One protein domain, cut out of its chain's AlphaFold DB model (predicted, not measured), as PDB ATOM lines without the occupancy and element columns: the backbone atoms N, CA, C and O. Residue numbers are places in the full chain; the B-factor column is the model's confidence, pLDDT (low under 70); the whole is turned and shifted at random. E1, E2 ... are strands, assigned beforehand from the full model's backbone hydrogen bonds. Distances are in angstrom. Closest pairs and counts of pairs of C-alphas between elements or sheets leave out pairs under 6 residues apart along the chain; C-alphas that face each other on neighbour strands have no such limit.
ATOM      1  N   VAL A  43     197.099 178.667 121.502       97.62
ATOM      2  CA  VAL A  43     197.978 177.926 120.597       97.62
ATOM      3  C   VAL A  43     198.582 178.888 119.590       97.62
ATOM      4  O   VAL A  43     197.872 179.646 118.935       97.62
ATOM      5  N   LYS A  44     199.908 178.863 119.480       97.62
ATOM      6  CA  LYS A  44     200.648 179.553 118.431       97.62
ATOM      7  C   LYS A  44     200.703 178.660 117.202       97.62
ATOM      8  O   LYS A  44     201.234 177.553 117.291       97.62
ATOM      9  N   ILE A  45     200.223 179.145 116.067       97.62
ATOM     10  CA  ILE A  45     200.313 178.422 114.797       97.62
ATOM     11  C   ILE A  45     201.764 178.416 114.306       97.62
ATOM     12  O   ILE A  45     202.412 179.461 114.240       97.62
ATOM     13  N   THR A  46     202.294 177.241 113.970       97.19
ATOM     14  CA  THR A  46     203.700 177.074 113.553       97.19
ATOM     15  C   THR A  46     203.877 176.882 112.048       97.19
ATOM     16  O   THR A  46     205.004 176.952 111.556       97.19
ATOM     17  N   SER A  47     202.783 176.666 111.318       95.00
ATOM     18  CA  SER A  47     202.780 176.308 109.898       95.00
ATOM     19  C   SER A  47     201.752 177.131 109.123       95.00
ATOM     20  O   SER A  47     200.728 177.515 109.679       95.00
ATOM     21  N   ASP A  48     202.014 177.374 107.843       93.69
ATOM     22  CA  ASP A  48     201.057 178.003 106.928       93.69
ATOM     23  C   ASP A  48     200.041 176.980 106.392       93.69
ATOM     24  O   ASP A  48     200.265 175.768 106.455       93.69
ATOM     25  N   GLY A  49     198.899 177.454 105.878       92.81
ATOM     26  CA  GLY A  49     197.881 176.596 105.249       92.81
ATOM     27  C   GLY A  49     197.177 175.622 106.206       92.81
ATOM     28  O   GLY A  49     196.580 174.628 105.779       92.81
ATOM     29  N   VAL A  50     197.242 175.877 107.516       95.06
ATOM     30  CA  VAL A  50     196.625 175.022 108.535       95.06
ATOM     31  C   VAL A  50     195.109 175.051 108.378       95.06
ATOM     32  O   VAL A  50     194.493 176.109 108.294       95.06
ATOM     33  N   ASN A  51     194.487 173.875 108.330       95.56
ATOM     34  CA  ASN A  51     193.033 173.772 108.271       95.56
ATOM     35  C   ASN A  51     192.465 173.734 109.690       95.56
ATOM     36  O   ASN A  51     192.887 172.911 110.506       95.56
ATOM     37  N   VAL A  52     191.450 174.557 109.936       97.25
ATOM     38  CA  VAL A  52     190.637 174.509 111.156       97.25
ATOM     39  C   VAL A  52     189.314 173.819 110.832       97.25
ATOM     40  O   VAL A  52     188.814 173.926 109.710       97.25
ATOM     41  N   ARG A  53     188.762 173.045 111.770       97.69
ATOM     42  CA  ARG A  53     187.654 172.119 111.497       97.69
ATOM     43  C   ARG A  53     186.543 172.162 112.530       97.69
ATOM     44  O   ARG A  53     186.750 172.565 113.664       97.69
ATOM     45  N   ARG A  54     185.349 171.705 112.168       97.44
ATOM     46  CA  ARG A  54     184.196 171.681 113.080       97.44
ATOM     47  C   ARG A  54     184.351 170.686 114.231       97.44
ATOM     48  O   ARG A  54     183.888 170.960 115.333       97.44
ATOM     49  N   LEU A  55     184.979 169.537 113.983       97.38
ATOM     50  CA  LEU A  55     185.189 168.469 114.969       97.38
ATOM     51  C   LEU A  55     186.683 168.098 115.040       97.38
ATOM     52  O   LEU A  55     187.413 168.363 114.081       97.38
ATOM     53  N   PRO A  56     187.150 167.450 116.126       96.81
ATOM     54  CA  PRO A  56     188.557 167.075 116.314       96.81
ATOM     55  C   PRO A  56     188.965 165.859 115.463       96.81
ATOM     56  O   PRO A  56     189.391 164.823 115.970       96.81
ATOM     57  N   ASN A  57     188.770 165.941 114.147       94.88
ATOM     58  CA  ASN A  57     189.175 164.927 113.182       94.88
ATOM     59  C   ASN A  57     189.326 165.528 111.776       94.88
ATOM     60  O   ASN A  57     188.724 166.548 111.440       94.88
ATOM     61  N   ALA A  58     190.107 164.853 110.930       92.75
ATOM     62  CA  ALA A  58     190.440 165.326 109.587       92.75
ATOM     63  C   ALA A  58     189.309 165.177 108.547       92.75
ATOM     64  O   ALA A  58     189.447 165.697 107.441       92.75
ATOM     65  N   THR A  59     188.212 164.486 108.867       94.50
ATOM     66  CA  THR A  59     187.091 164.257 107.938       94.50
ATOM     67  C   THR A  59     185.953 165.259 108.116       94.50
ATOM     68  O   THR A  59     185.141 165.424 107.210       94.50
ATOM     69  N   SER A  60     185.902 165.965 109.248       96.69
ATOM     70  CA  SER A  60     184.882 166.980 109.518       96.69
ATOM     71  C   SER A  60     185.039 168.231 108.657       96.69
ATOM     72  O   SER A  60     186.132 168.530 108.159       96.69
ATOM     73  N   GLY A  61     183.938 168.973 108.494       97.00
ATOM     74  CA  GLY A  61     183.909 170.202 107.712       97.00
ATOM     75  C   GLY A  61     184.969 171.201 108.150       97.00
ATOM     76  O   GLY A  61     185.273 171.349 109.337       97.00
ATOM     77  N   LYS A  62     185.544 171.879 107.161       97.38
ATOM     78  CA  LYS A  62     186.529 172.934 107.380       97.38
ATOM     79  C   LYS A  62     185.820 174.221 107.781       97.38
ATOM     80  O   LYS A  62     184.666 174.437 107.408       97.38
ATOM     81  N   VAL A  63     186.525 175.073 108.512       97.81
ATOM     82  CA  VAL A  63     186.159 176.482 108.613       97.81
ATOM     83  C   VAL A  63     186.449 177.125 107.263       97.81
ATOM     84  O   VAL A  63     187.550 177.009 106.726       97.81
ATOM     85  N   MET A  64     185.434 177.770 106.716       97.50
ATOM     86  CA  MET A  64     185.470 178.511 105.468       97.50
ATOM     87  C   MET A  64     185.214 179.979 105.770       97.50
ATOM     88  O   MET A  64     184.528 180.302 106.740       97.50
ATOM     89  N   THR A  65     185.728 180.833 104.906       95.50
ATOM     90  CA  THR A  65     185.515 182.270 104.872       95.50
ATOM     91  C   THR A  65     184.619 182.580 103.678       95.50
ATOM     92  O   THR A  65     184.860 182.083 102.580       95.50
ATOM     93  N   TRP A  66     183.570 183.369 103.887       95.25
ATOM     94  CA  TRP A  66     182.776 183.977 102.825       95.25
ATOM     95  C   TRP A  66     182.941 185.487 102.888       95.25
ATOM     96  O   TRP A  66     182.756 186.077 103.955       95.25
ATOM     97  N   ASN A  67     183.262 186.080 101.747       93.81
ATOM     98  CA  ASN A  67     183.426 187.514 101.564       93.81
ATOM     99  C   ASN A  67     182.280 188.032 100.692       93.81
ATOM    100  O   ASN A  67     181.909 187.388  99.708       93.81
ATOM    101  N   SER A  68     181.693 189.166 101.076       90.94
ATOM    102  CA  SER A  68     180.484 189.706 100.440       90.94
ATOM    103  C   SER A  68     180.678 190.210  99.009       90.94
ATOM    104  O   SER A  68     179.714 190.243  98.239       90.94
ATOM    105  N   ASP A  69     181.903 190.591  98.656       87.56
ATOM    106  CA  ASP A  69     182.298 191.130  97.356       87.56
ATOM    107  C   ASP A  69     183.753 190.738  97.015       87.56
ATOM    108  O   ASP A  69     184.336 189.865  97.660       87.56
ATOM    109  N   GLY A  70     184.337 191.393  96.006       81.75
ATOM    110  CA  GLY A  70     185.697 191.149  95.517       81.75
ATOM    111  C   GLY A  70     186.851 191.652  96.398       81.75
ATOM    112  O   GLY A  70     187.974 191.684  95.900       81.75
ATOM    113  N   GLY A  71     186.623 192.036  97.662       79.12
ATOM    114  CA  GLY A  71     187.696 192.435  98.589       79.12
ATOM    115  C   GLY A  71     187.923 193.948  98.719       79.12
ATOM    116  O   GLY A  71     189.068 194.374  98.864       79.12
ATOM    117  N   SER A  72     186.864 194.758  98.625       81.31
ATOM    118  CA  SER A  72     186.915 196.207  98.861       81.31
ATOM    119  C   SER A  72     187.020 196.572 100.356       81.31
ATOM    120  O   SER A  72     186.971 195.715 101.237       81.31
ATOM    121  N   ILE A  73     187.133 197.866 100.679       75.94
ATOM    122  CA  ILE A  73     187.035 198.348 102.072       75.94
ATOM    123  C   ILE A  73     185.645 198.090 102.686       75.94
ATOM    124  O   ILE A  73     185.518 197.999 103.908       75.94
ATOM    125  N   ASP A  74     184.632 197.911 101.835       80.81
ATOM    126  CA  ASP A  74     183.253 197.595 102.197       80.81
ATOM    127  C   ASP A  74     182.982 196.083 102.194       80.81
ATOM    128  O   ASP A  74     181.843 195.650 102.396       80.81
ATOM    129  N   THR A  75     183.990 195.231 102.003       85.06
ATOM    130  CA  THR A  75     183.793 193.797 102.215       85.06
ATOM    131  C   THR A  75     183.362 193.554 103.655       85.06
ATOM    132  O   THR A  75     183.900 194.128 104.593       85.06
ATOM    133  N   TYR A  76     182.423 192.646 103.875       87.75
ATOM    134  CA  TYR A  76     182.272 192.032 105.183       87.75
ATOM    135  C   TYR A  76     182.408 190.523 105.068       87.75
ATOM    136  O   TYR A  76     181.986 189.893 104.093       87.75
ATOM    137  N   THR A  77     183.009 189.944 106.100       91.00
ATOM    138  CA  THR A  77     183.431 188.550 106.094       91.00
ATOM    139  C   THR A  77     182.686 187.754 107.149       91.00
ATOM    140  O   THR A  77     182.495 188.199 108.284       91.00
ATOM    141  N   LYS A  78     182.286 186.533 106.794       93.38
ATOM    142  CA  LYS A  78     181.721 185.556 107.729       93.38
ATOM    143  C   LYS A  78     182.496 184.252 107.653       93.38
ATOM    144  O   LYS A  78     182.788 183.760 106.568       93.38
ATOM    145  N   ILE A  79     182.761 183.653 108.807       95.62
ATOM    146  CA  ILE A  79     183.264 182.285 108.900       95.62
ATOM    147  C   ILE A  79     182.134 181.289 109.155       95.62
ATOM    148  O   ILE A  79     181.191 181.575 109.902       95.62
ATOM    149  N   TYR A  80     182.237 180.104 108.558       95.94
ATOM    150  CA  TYR A  80     181.227 179.047 108.642       95.94
ATOM    151  C   TYR A  80     181.828 177.650 108.460       95.94
ATOM    152  O   TYR A  80     182.934 177.502 107.945       95.94
ATOM    153  N   PHE A  81     181.112 176.606 108.877       97.50
ATOM    154  CA  PHE A  81     181.535 175.222 108.660       97.50
ATOM    155  C   PHE A  81     181.012 174.670 107.333       97.50
ATOM    156  O   PHE A  81     179.807 174.679 107.070       97.50
ATOM    157  N   SER A  82     181.912 174.140 106.504       96.50
ATOM    158  CA  SER A  82     181.591 173.698 105.141       96.50
ATOM    159  C   SER A  82     180.522 172.602 105.069       96.50
ATOM    160  O   SER A  82     179.776 172.538 104.097       96.50
ATOM    161  N   ASP A  83     180.452 171.727 106.073       95.56
ATOM    162  CA  ASP A  83     179.581 170.546 106.087       95.56
ATOM    163  C   ASP A  83     178.178 170.814 106.654       95.56
ATOM    164  O   ASP A  83     177.240 170.103 106.299       95.56
ATOM    165  N   THR A  84     178.009 171.842 107.491       95.75
ATOM    166  CA  THR A  84     176.712 172.175 108.111       95.75
ATOM    167  C   THR A  84     176.116 173.491 107.623       95.75
ATOM    168  O   THR A  84     174.899 173.630 107.586       95.75
ATOM    169  N   GLU A  85     176.948 174.459 107.240       95.00
ATOM    170  CA  GLU A  85     176.523 175.838 106.959       95.00
ATOM    171  C   GLU A  85     176.792 176.265 105.510       95.00
ATOM    172  O   GLU A  85     176.325 177.317 105.084       95.00
ATOM    173  N   GLY A  86     177.481 175.445 104.707       90.19
ATOM    174  CA  GLY A  86     177.909 175.828 103.354       90.19
ATOM    175  C   GLY A  86     176.793 176.138 102.357       90.19
ATOM    176  O   GLY A  86     177.049 176.746 101.325       90.19
ATOM    177  N   LYS A  87     175.538 175.783 102.653       90.50
ATOM    178  CA  LYS A  87     174.396 176.183 101.818       90.50
ATOM    179  C   LYS A  87     174.006 177.655 102.000       90.50
ATOM    180  O   LYS A  87     173.392 178.191 101.078       90.50
ATOM    181  N   LEU A  88     174.344 178.257 103.147       88.50
ATOM    182  CA  LEU A  88     174.006 179.635 103.530       88.50
ATOM    183  C   LEU A  88     174.927 180.670 102.875       88.50
ATOM    184  O   LEU A  88     174.505 181.796 102.637       88.50
ATOM    185  N   TYR A  89     176.163 180.277 102.568       89.88
ATOM    186  CA  TYR A  89     177.208 181.162 102.065       89.88
ATOM    187  C   TYR A  89     177.734 180.632 100.736       89.88
ATOM    188  O   TYR A  89     178.312 179.546 100.676       89.88
ATOM    189  N   ARG A  90     177.496 181.377  99.655       87.38
ATOM    190  CA  ARG A  90     177.851 180.968  98.291       87.38
ATOM    191  C   ARG A  90     178.579 182.087  97.571       87.38
ATOM    192  O   ARG A  90     178.268 183.260  97.772       87.38
ATOM    193  N   ALA A  91     179.506 181.700  96.703       90.31
ATOM    194  CA  ALA A  91     180.080 182.626  95.744       90.31
ATOM    195  C   ALA A  91     178.984 183.163  94.808       90.31
ATOM    196  O   ALA A  91     178.030 182.445  94.483       90.31
ATOM    197  N   ASN A  92     179.120 184.414  94.384       90.38
ATOM    198  CA  ASN A  92     178.176 185.077  93.495       90.38
ATOM    199  C   ASN A  92     178.933 185.996  92.536       90.38
ATOM    200  O   ASN A  92     179.529 186.985  92.953       90.38
ATOM    201  N   SER A  93     178.874 185.693  91.239       86.88
ATOM    202  CA  SER A  93     179.548 186.479  90.204       86.88
ATOM    203  C   SER A  93     178.962 187.881  90.020       86.88
ATOM    204  O   SER A  93     179.677 188.759  89.554       86.88
ATOM    205  N   MET A  94     177.699 188.116  90.393       87.25
ATOM    206  CA  MET A  94     177.073 189.439  90.275       87.25
ATOM    207  C   MET A  94     177.557 190.412  91.351       87.25
ATOM    208  O   MET A  94     177.671 191.600  91.078       87.25
ATOM    209  N   THR A  95     177.824 189.925  92.569       85.31
ATOM    210  CA  THR A  95     178.331 190.762  93.672       85.31
ATOM    211  C   THR A  95     179.849 190.683  93.822       85.31
ATOM    212  O   THR A  95     180.429 191.463  94.565       85.31
ATOM    213  N   GLY A  96     180.499 189.724  93.157       89.88
ATOM    214  CA  GLY A  96     181.906 189.392  93.380       89.88
ATOM    215  C   GLY A  96     182.151 188.575  94.651       89.88
ATOM    216  O   GLY A  96     183.305 188.336  94.987       89.88
ATOM    217  N   ALA A  97     181.098 188.133  95.349       93.25
ATOM    218  CA  ALA A  97     181.239 187.345  96.568       93.25
ATOM    219  C   ALA A  97     181.997 186.045  96.290       93.25
ATOM    220  O   ALA A  97     181.695 185.332  95.323       93.25
ATOM    221  N   TYR A  98     182.914 185.686  97.181       93.88
ATOM    222  CA  TYR A  98     183.722 184.479  97.049       93.88
ATOM    223  C   TYR A  98     183.854 183.723  98.370       93.88
ATOM    224  O   TYR A  98     183.538 184.222  99.451       93.88
ATOM    225  N   VAL A  99     184.273 182.464  98.249       95.12
ATOM    226  CA  VAL A  99     184.475 181.538  99.362       95.12
ATOM    227  C   VAL A  99     185.879 180.974  99.285       95.12
ATOM    228  O   VAL A  99     186.305 180.520  98.224       95.12
ATOM    229  N   GLU A 100     186.544 180.889 100.427       94.94
ATOM    230  CA  GLU A 100     187.849 180.249 100.554       94.94
ATOM    231  C   GLU A 100     187.995 179.532 101.903       94.94
ATOM    232  O   GLU A 100     187.236 179.803 102.836       94.94
ATOM    233  N   PRO A 101     188.918 178.568 102.046       95.38
ATOM    234  CA  PRO A 101     189.216 177.991 103.349       95.38
ATOM    235  C   PRO A 101     189.807 179.039 104.299       95.38
ATOM    236  O   PRO A 101     190.690 179.804 103.923       95.38
ATOM    237  N   PHE A 102     189.379 179.024 105.560       96.00
ATOM    238  CA  PHE A 102     190.027 179.828 106.590       96.00
ATOM    239  C   PHE A 102     191.369 179.196 106.975       96.00
ATOM    240  O   PHE A 102     191.422 178.046 107.431       96.00
ATOM    241  N   HIS A 103     192.439 179.978 106.855       95.38
ATOM    242  CA  HIS A 103     193.779 179.604 107.283       95.38
ATOM    243  C   HIS A 103     194.297 180.618 108.307       95.38
ATOM    244  O   HIS A 103     194.501 181.778 107.954       95.38
ATOM    245  N   PRO A 104     194.522 180.221 109.573       94.00
ATOM    246  CA  PRO A 104     195.144 181.120 110.525       94.00
ATOM    247  C   PRO A 104     196.595 181.368 110.098       94.00
ATOM    248  O   PRO A 104     197.299 180.443 109.685       94.00
ATOM    249  N   ALA A 105     197.042 182.617 110.209       91.62
ATOM    250  CA  ALA A 105     198.395 182.997 109.830       91.62
ATOM    251  C   ALA A 105     199.434 182.278 110.702       91.62
ATOM    252  O   ALA A 105     199.241 182.103 111.913       91.62
ATOM    253  N   LYS A 106     200.576 181.903 110.125       93.94
ATOM    254  CA  LYS A 106     201.713 181.427 110.913       93.94
ATOM    255  C   LYS A 106     202.133 182.486 111.933       93.94
ATOM    256  O   LYS A 106     202.129 183.680 111.662       93.94
ATOM    257  N   ASN A 107     202.512 182.032 113.122       93.31
ATOM    258  CA  ASN A 107     202.783 182.832 114.316       93.31
ATOM    259  C   ASN A 107     201.578 183.528 114.964       93.31
ATOM    260  O   ASN A 107     201.775 184.121 116.025       93.31
ATOM    261  N   SER A 108     200.364 183.410 114.415       93.62
ATOM    262  CA  SER A 108     199.161 183.874 115.111       93.62
ATOM    263  C   SER A 108     198.892 183.039 116.365       93.62
ATOM    264  O   SER A 108     199.223 181.849 116.429       93.62
ATOM    265  N   TYR A 109     198.296 183.679 117.368       96.00
ATOM    266  CA  TYR A 109     197.882 183.042 118.613       96.00
ATOM    267  C   TYR A 109     196.368 182.942 118.635       96.00
ATOM    268  O   TYR A 109     195.675 183.956 118.607       96.00
ATOM    269  N   LEU A 110     195.853 181.720 118.717       95.81
ATOM    270  CA  LEU A 110     194.419 181.483 118.804       95.81
ATOM    271  C   LEU A 110     194.037 181.157 120.255       95.81
ATOM    272  O   LEU A 110     194.633 180.243 120.840       95.81
ATOM    273  N   PRO A 111     193.066 181.873 120.855       96.06
ATOM    274  CA  PRO A 111     192.560 181.553 122.185       96.06
ATOM    275  C   PRO A 111     191.957 180.147 122.208       96.06
ATOM    276  O   PRO A 111     191.097 179.833 121.388       96.06
ATOM    277  N   VAL A 112     192.359 179.299 123.155       96.94
ATOM    278  CA  VAL A 112     191.729 177.986 123.364       96.94
ATOM    279  C   VAL A 112     190.429 178.167 124.148       96.94
ATOM    280  O   VAL A 112     190.368 178.992 125.060       96.94
ATOM    281  N   ALA A 113     189.389 177.406 123.819       94.88
ATOM    282  CA  ALA A 113     188.107 177.441 124.515       94.88
ATOM    283  C   ALA A 113     188.295 177.230 126.028       94.88
ATOM    284  O   ALA A 113     188.861 176.229 126.463       94.88
ATOM    285  N   ALA A 114     187.805 178.167 126.846       93.00
ATOM    286  CA  ALA A 114     188.058 178.179 128.291       93.00
ATOM    287  C   ALA A 114     187.500 176.946 129.033       93.00
ATOM    288  O   ALA A 114     187.977 176.604 130.111       93.00
ATOM    289  N   ASN A 115     186.501 176.275 128.453       92.62
ATOM    290  CA  ASN A 115     185.901 175.041 128.960       92.62
ATOM    291  C   ASN A 115     186.532 173.756 128.384       92.62
ATOM    292  O   ASN A 115     186.126 172.670 128.782       92.62
ATOM    293  N   GLN A 116     187.492 173.862 127.458       93.50
ATOM    294  CA  GLN A 116     188.173 172.734 126.812       93.50
ATOM    295  C   GLN A 116     189.644 173.097 126.549       93.50
ATOM    296  O   GLN A 116     190.067 173.276 125.407       93.50
ATOM    297  N   LEU A 117     190.420 173.243 127.630       93.38
ATOM    298  CA  LEU A 117     191.831 173.647 127.557       93.38
ATOM    299  C   LEU A 117     192.750 172.533 127.042       93.38
ATOM    300  O   LEU A 117     193.773 172.818 126.414       93.38
ATOM    301  N   ASP A 118     192.416 171.279 127.336       95.19
ATOM    302  CA  ASP A 118     193.212 170.125 126.933       95.19
ATOM    303  C   ASP A 118     192.799 169.616 125.557       95.19
ATOM    304  O   ASP A 118     191.637 169.718 125.144       95.19
ATOM    305  N   SER A 119     193.774 169.057 124.839       95.81
ATOM    306  CA  SER A 119     193.539 168.541 123.498       95.81
ATOM    307  C   SER A 119     192.639 167.308 123.524       95.81
ATOM    308  O   SER A 119     192.844 166.408 124.338       95.81
ATOM    309  N   GLN A 120     191.732 167.203 122.560       96.69
ATOM    310  CA  GLN A 120     190.969 165.988 122.294       96.69
ATOM    311  C   GLN A 120     191.581 165.274 121.088       96.69
ATOM    312  O   GLN A 120     191.573 165.808 119.982       96.69
ATOM    313  N   ASN A 121     192.132 164.074 121.288       93.44
ATOM    314  CA  ASN A 121     192.813 163.299 120.237       93.44
ATOM    315  C   ASN A 121     193.917 164.093 119.508       93.44
ATOM    316  O   ASN A 121     194.080 163.979 118.293       93.44
ATOM    317  N   GLY A 122     194.641 164.945 120.242       95.50
ATOM    318  CA  GLY A 122     195.669 165.820 119.678       95.50
ATOM    319  C   GLY A 122     195.130 167.046 118.931       95.50
ATOM    320  O   GLY A 122     195.894 167.688 118.221       95.50
ATOM    321  N   TRP A 123     193.847 167.394 119.067       98.19
ATOM    322  CA  TRP A 123     193.259 168.621 118.516       98.19
ATOM    323  C   TRP A 123     192.913 169.610 119.625       98.19
ATOM    324  O   TRP A 123     192.391 169.213 120.662       98.19
ATOM    325  N   TYR A 124     193.146 170.897 119.389       98.12
ATOM    326  CA  TYR A 124     192.781 171.979 120.302       98.12
ATOM    327  C   TYR A 124     191.547 172.712 119.791       98.12
ATOM    328  O   TYR A 124     191.485 173.054 118.610       98.12
ATOM    329  N   ASN A 125     190.586 172.967 120.679       97.31
ATOM    330  CA  ASN A 125     189.413 173.776 120.371       97.31
ATOM    331  C   ASN A 125     189.761 175.258 120.544       97.31
ATOM    332  O   ASN A 125     190.010 175.714 121.655       97.31
ATOM    333  N   VAL A 126     189.803 175.997 119.448       97.00
ATOM    334  CA  VAL A 126     190.281 177.372 119.361       97.00
ATOM    335  C   VAL A 126     189.196 178.308 118.862       97.00
ATOM    336  O   VAL A 126     188.332 177.931 118.073       97.00
ATOM    337  N   LEU A 127     189.257 179.553 119.313       96.25
ATOM    338  CA  LEU A 127     188.468 180.638 118.768       96.25
ATOM    339  C   LEU A 127     189.087 181.101 117.449       96.25
ATOM    340  O   LEU A 127     190.249 181.506 117.408       96.25
ATOM    341  N   VAL A 128     188.285 181.085 116.394       94.94
ATOM    342  CA  VAL A 128     188.593 181.723 115.114       94.94
ATOM    343  C   VAL A 128     187.633 182.882 114.888       94.94
ATOM    344  O   VAL A 128     186.453 182.794 115.235       94.94
ATOM    345  N   THR A 129     188.141 183.968 114.315       92.44
ATOM    346  CA  THR A 129     187.388 185.190 114.021       92.44
ATOM    347  C   THR A 129     187.474 185.487 112.532       92.44
ATOM    348  O   THR A 129     188.541 185.348 111.936       92.44
ATOM    349  N   ALA A 130     186.360 185.901 111.935       90.56
ATOM    350  CA  ALA A 130     186.357 186.469 110.596       90.56
ATOM    351  C   ALA A 130     187.201 187.752 110.547       90.56
ATOM    352  O   ALA A 130     187.363 188.433 111.565       90.56
ATOM    353  N   GLY A 131     187.709 188.073 109.355       82.62
ATOM    354  CA  GLY A 131     188.301 189.380 109.090       82.62
ATOM    355  C   GLY A 131     187.284 190.503 109.302       82.62
ATOM    356  O   GLY A 131     186.075 190.301 109.167       82.62
ATOM    357  N   GLU A 132     187.785 191.679 109.656       77.94
ATOM    358  CA  GLU A 132     187.009 192.911 109.749       77.94
ATOM    359  C   GLU A 132     187.609 193.923 108.781       77.94
ATOM    360  O   GLU A 132     188.829 194.003 108.644       77.94
ATOM    361  N   TYR A 133     186.739 194.664 108.106       75.31
ATOM    362  CA  TYR A 133     187.113 195.689 107.143       75.31
ATOM    363  C   TYR A 133     186.611 197.037 107.643       75.31
ATOM    364  O   TYR A 133     185.558 197.119 108.280       75.31
ATOM    365  N   ALA A 134     187.371 198.090 107.349       68.38
ATOM    366  CA  ALA A 134     187.132 199.419 107.899       68.38
ATOM    367  C   ALA A 134     185.773 200.019 107.494       68.38
ATOM    368  O   ALA A 134     185.172 200.710 108.311       68.38
ATOM    369  N   GLY A 135     185.255 199.710 106.299       66.62
ATOM    370  CA  GLY A 135     183.941 200.175 105.837       66.62
ATOM    371  C   GLY A 135     182.763 199.425 106.468       66.62
ATOM    372  O   GLY A 135     181.639 199.919 106.470       66.62
ATOM    373  N   ASN A 136     183.003 198.252 107.072       73.12
ATOM    374  CA  ASN A 136     181.963 197.425 107.693       73.12
ATOM    375  C   ASN A 136     182.359 196.875 109.077       73.12
ATOM    376  O   ASN A 136     182.376 195.652 109.293       73.12
ATOM    377  N   PRO A 137     182.629 197.760 110.057       72.81
ATOM    378  CA  PRO A 137     182.975 197.344 111.406       72.81
ATOM    379  C   PRO A 137     181.797 196.634 112.092       72.81
ATOM    380  O   PRO A 137     180.622 196.918 111.854       72.81
ATOM    381  N   GLY A 138     182.104 195.681 112.970       76.19
ATOM    382  CA  GLY A 138     181.133 194.915 113.755       76.19
ATOM    383  C   GLY A 138     180.403 193.810 112.987       76.19
ATOM    384  O   GLY A 138     179.583 193.097 113.572       76.19
ATOM    385  N   GLN A 139     180.698 193.618 111.699       82.38
ATOM    386  CA  GLN A 139     180.113 192.533 110.905       82.38
ATOM    387  C   GLN A 139     180.856 191.201 111.062       82.38
ATOM    388  O   GLN A 139     180.341 190.166 110.637       82.38
ATOM    389  N   ALA A 140     182.020 191.168 111.706       84.31
ATOM    390  CA  ALA A 140     182.750 189.928 111.926       84.31
ATOM    391  C   ALA A 140     181.988 188.965 112.866       84.31
ATOM    392  O   ALA A 140     181.304 189.350 113.823       84.31
ATOM    393  N   ASN A 141     182.098 187.664 112.599       92.19
ATOM    394  CA  ASN A 141     181.657 186.616 113.517       92.19
ATOM    395  C   ASN A 141     182.841 185.769 113.990       92.19
ATOM    396  O   ASN A 141     183.942 185.819 113.444       92.19
ATOM    397  N   ALA A 142     182.599 184.982 115.026       93.62
ATOM    398  CA  ALA A 142     183.562 184.079 115.615       93.62
ATOM    399  C   ALA A 142     182.937 182.711 115.865       93.62
ATOM    400  O   ALA A 142     181.734 182.588 116.110       93.62
ATOM    401  N   LYS A 143     183.772 181.674 115.807       95.12
ATOM    402  CA  LYS A 143     183.385 180.283 116.039       95.12
ATOM    403  C   LYS A 143     184.482 179.566 116.811       95.12
ATOM    404  O   LYS A 143     185.662 179.855 116.645       95.12
ATOM    405  N   PHE A 144     184.074 178.607 117.632       95.88
ATOM    406  CA  PHE A 144     184.986 177.625 118.204       95.88
ATOM    407  C   PHE A 144     185.159 176.468 117.227       95.88
ATOM    408  O   PHE A 144     184.170 175.905 116.760       95.88
ATOM    409  N   ALA A 145     186.402 176.150 116.896       96.88
ATOM    410  CA  ALA A 145     186.759 175.155 115.902       96.88
ATOM    411  C   ALA A 145     188.079 174.470 116.283       96.88
ATOM    412  O   ALA A 145     188.801 174.916 117.159       96.88
ATOM    413  N   TRP A 146     188.409 173.361 115.639       98.06
ATOM    414  CA  TRP A 146     189.492 172.478 116.038       98.06
ATOM    415  C   TRP A 146     190.690 172.592 115.110       98.06
ATOM    416  O   TRP A 146     190.562 172.466 113.891       98.06
ATOM    417  N   VAL A 147     191.868 172.765 115.701       97.94
ATOM    418  CA  VAL A 147     193.158 172.754 115.006       97.94
ATOM    419  C   VAL A 147     194.010 171.593 115.508       97.94
ATOM    420  O   VAL A 147     194.000 171.272 116.698       97.94
ATOM    421  N   LYS A 148     194.731 170.924 114.603       97.62
ATOM    422  CA  LYS A 148     195.579 169.789 114.975       97.62
ATOM    423  C   LYS A 148     196.856 170.274 115.665       97.62
ATOM    424  O   LYS A 148     197.523 171.183 115.175       97.62
ATOM    425  N   GLY A 149     197.198 169.634 116.780       96.19
ATOM    426  CA  GLY A 149     198.329 169.973 117.641       96.19
ATOM    427  C   GLY A 149     199.685 169.916 116.944       96.19
ATOM    428  O   GLY A 149     200.556 170.703 117.293       96.19
ATOM    429  N   ASP A 150     199.834 169.082 115.909       95.81
ATOM    430  CA  ASP A 150     201.058 168.979 115.097       95.81
ATOM    431  C   ASP A 150     201.474 170.320 114.456       95.81
ATOM    432  O   ASP A 150     202.636 170.505 114.106       95.81
ATOM    433  N   PHE A 151     200.534 171.262 114.306       96.38
ATOM    434  CA  PHE A 151     200.763 172.586 113.715       96.38
ATOM    435  C   PHE A 151     200.775 173.718 114.750       96.38
ATOM    436  O   PHE A 151     200.608 174.890 114.395       96.38
ATOM    437  N   CYS A 152     200.876 173.376 116.035       95.75
ATOM    438  CA  CYS A 152     200.651 174.295 117.138       95.75
ATOM    439  C   CYS A 152     201.736 174.191 118.210       95.75
ATOM    440  O   CYS A 152     202.239 173.117 118.527       95.75
ATOM    441  N   LYS A 153     202.009 175.317 118.873       97.12
ATOM    442  CA  LYS A 153     202.713 175.360 120.157       97.12
ATOM    443  C   LYS A 153     201.794 175.941 121.227       97.12
ATOM    444  O   LYS A 153     201.311 177.058 121.074       97.12
ATOM    445  N   VAL A 154     201.584 175.210 122.319       97.56
ATOM    446  CA  VAL A 154     200.788 175.691 123.458       97.56
ATOM    447  C   VAL A 154     201.540 176.792 124.205       97.56
ATOM    448  O   VAL A 154     202.746 176.684 124.438       97.56
ATOM    449  N   VAL A 155     200.814 177.840 124.584       97.88
ATOM    450  CA  VAL A 155     201.289 178.935 125.430       97.88
ATOM    451  C   VAL A 155     200.253 179.190 126.518       97.88
ATOM    452  O   VAL A 155     199.116 179.557 126.230       97.88
ATOM    453  N   ASP A 156     200.660 179.001 127.770       97.62
ATOM    454  CA  ASP A 156     199.819 179.237 128.940       97.62
ATOM    455  C   ASP A 156     200.162 180.579 129.578       97.62
ATOM    456  O   ASP A 156     201.331 180.850 129.848       97.62
TER     457      ASP A 156
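What this domain is: This is residues 43 to 156 of the 340 residues of an uncharacterized protein of Prevotella copri (UniProt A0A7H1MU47). With little regular structure, the domain has the hairpin E6-E7 in its middle; the small sheet E5-E1-E8 crosses it at one end as a sandwich, and the sheet E3-E2-E4 lies towards the other. Of 114 printed residues, 39 are in eight named strands, E1 to E8; the class is all strand, the sheets antiparallel. The whole is compact, radius of gyration of the C-alphas 14.4 A, spanning 43 by 28 by 25 A.

How they stand to each other: E1, residues 43 to 45, is antiparallel to E5, residues 109 to 111; N 43 and O 110 are 3.0 A apart. In hairpin E2, residues 63 to 67, and E3, residues 77 to 81, N 64 and O 80 are 2.8 A apart. In hairpin E6, residues 123 to 129, and E7, residues 142 to 148, N 126 and O 145 are 2.7 A apart. The closest C-alphas of E5 and E6, Pro 111 and Leu 127, are 5.4 A apart.

Where its parts are: C-alpha 43 is at (197.978, 177.926, 120.597). E4 is residues 98 to 101. E8, residues 152 to 156, ends at (199.819, 179.237, 128.940).

The domain as a whole: The printed part has no cut. The link E1 to E2 is long. Residues 134 to 135 have pLDDT under 70.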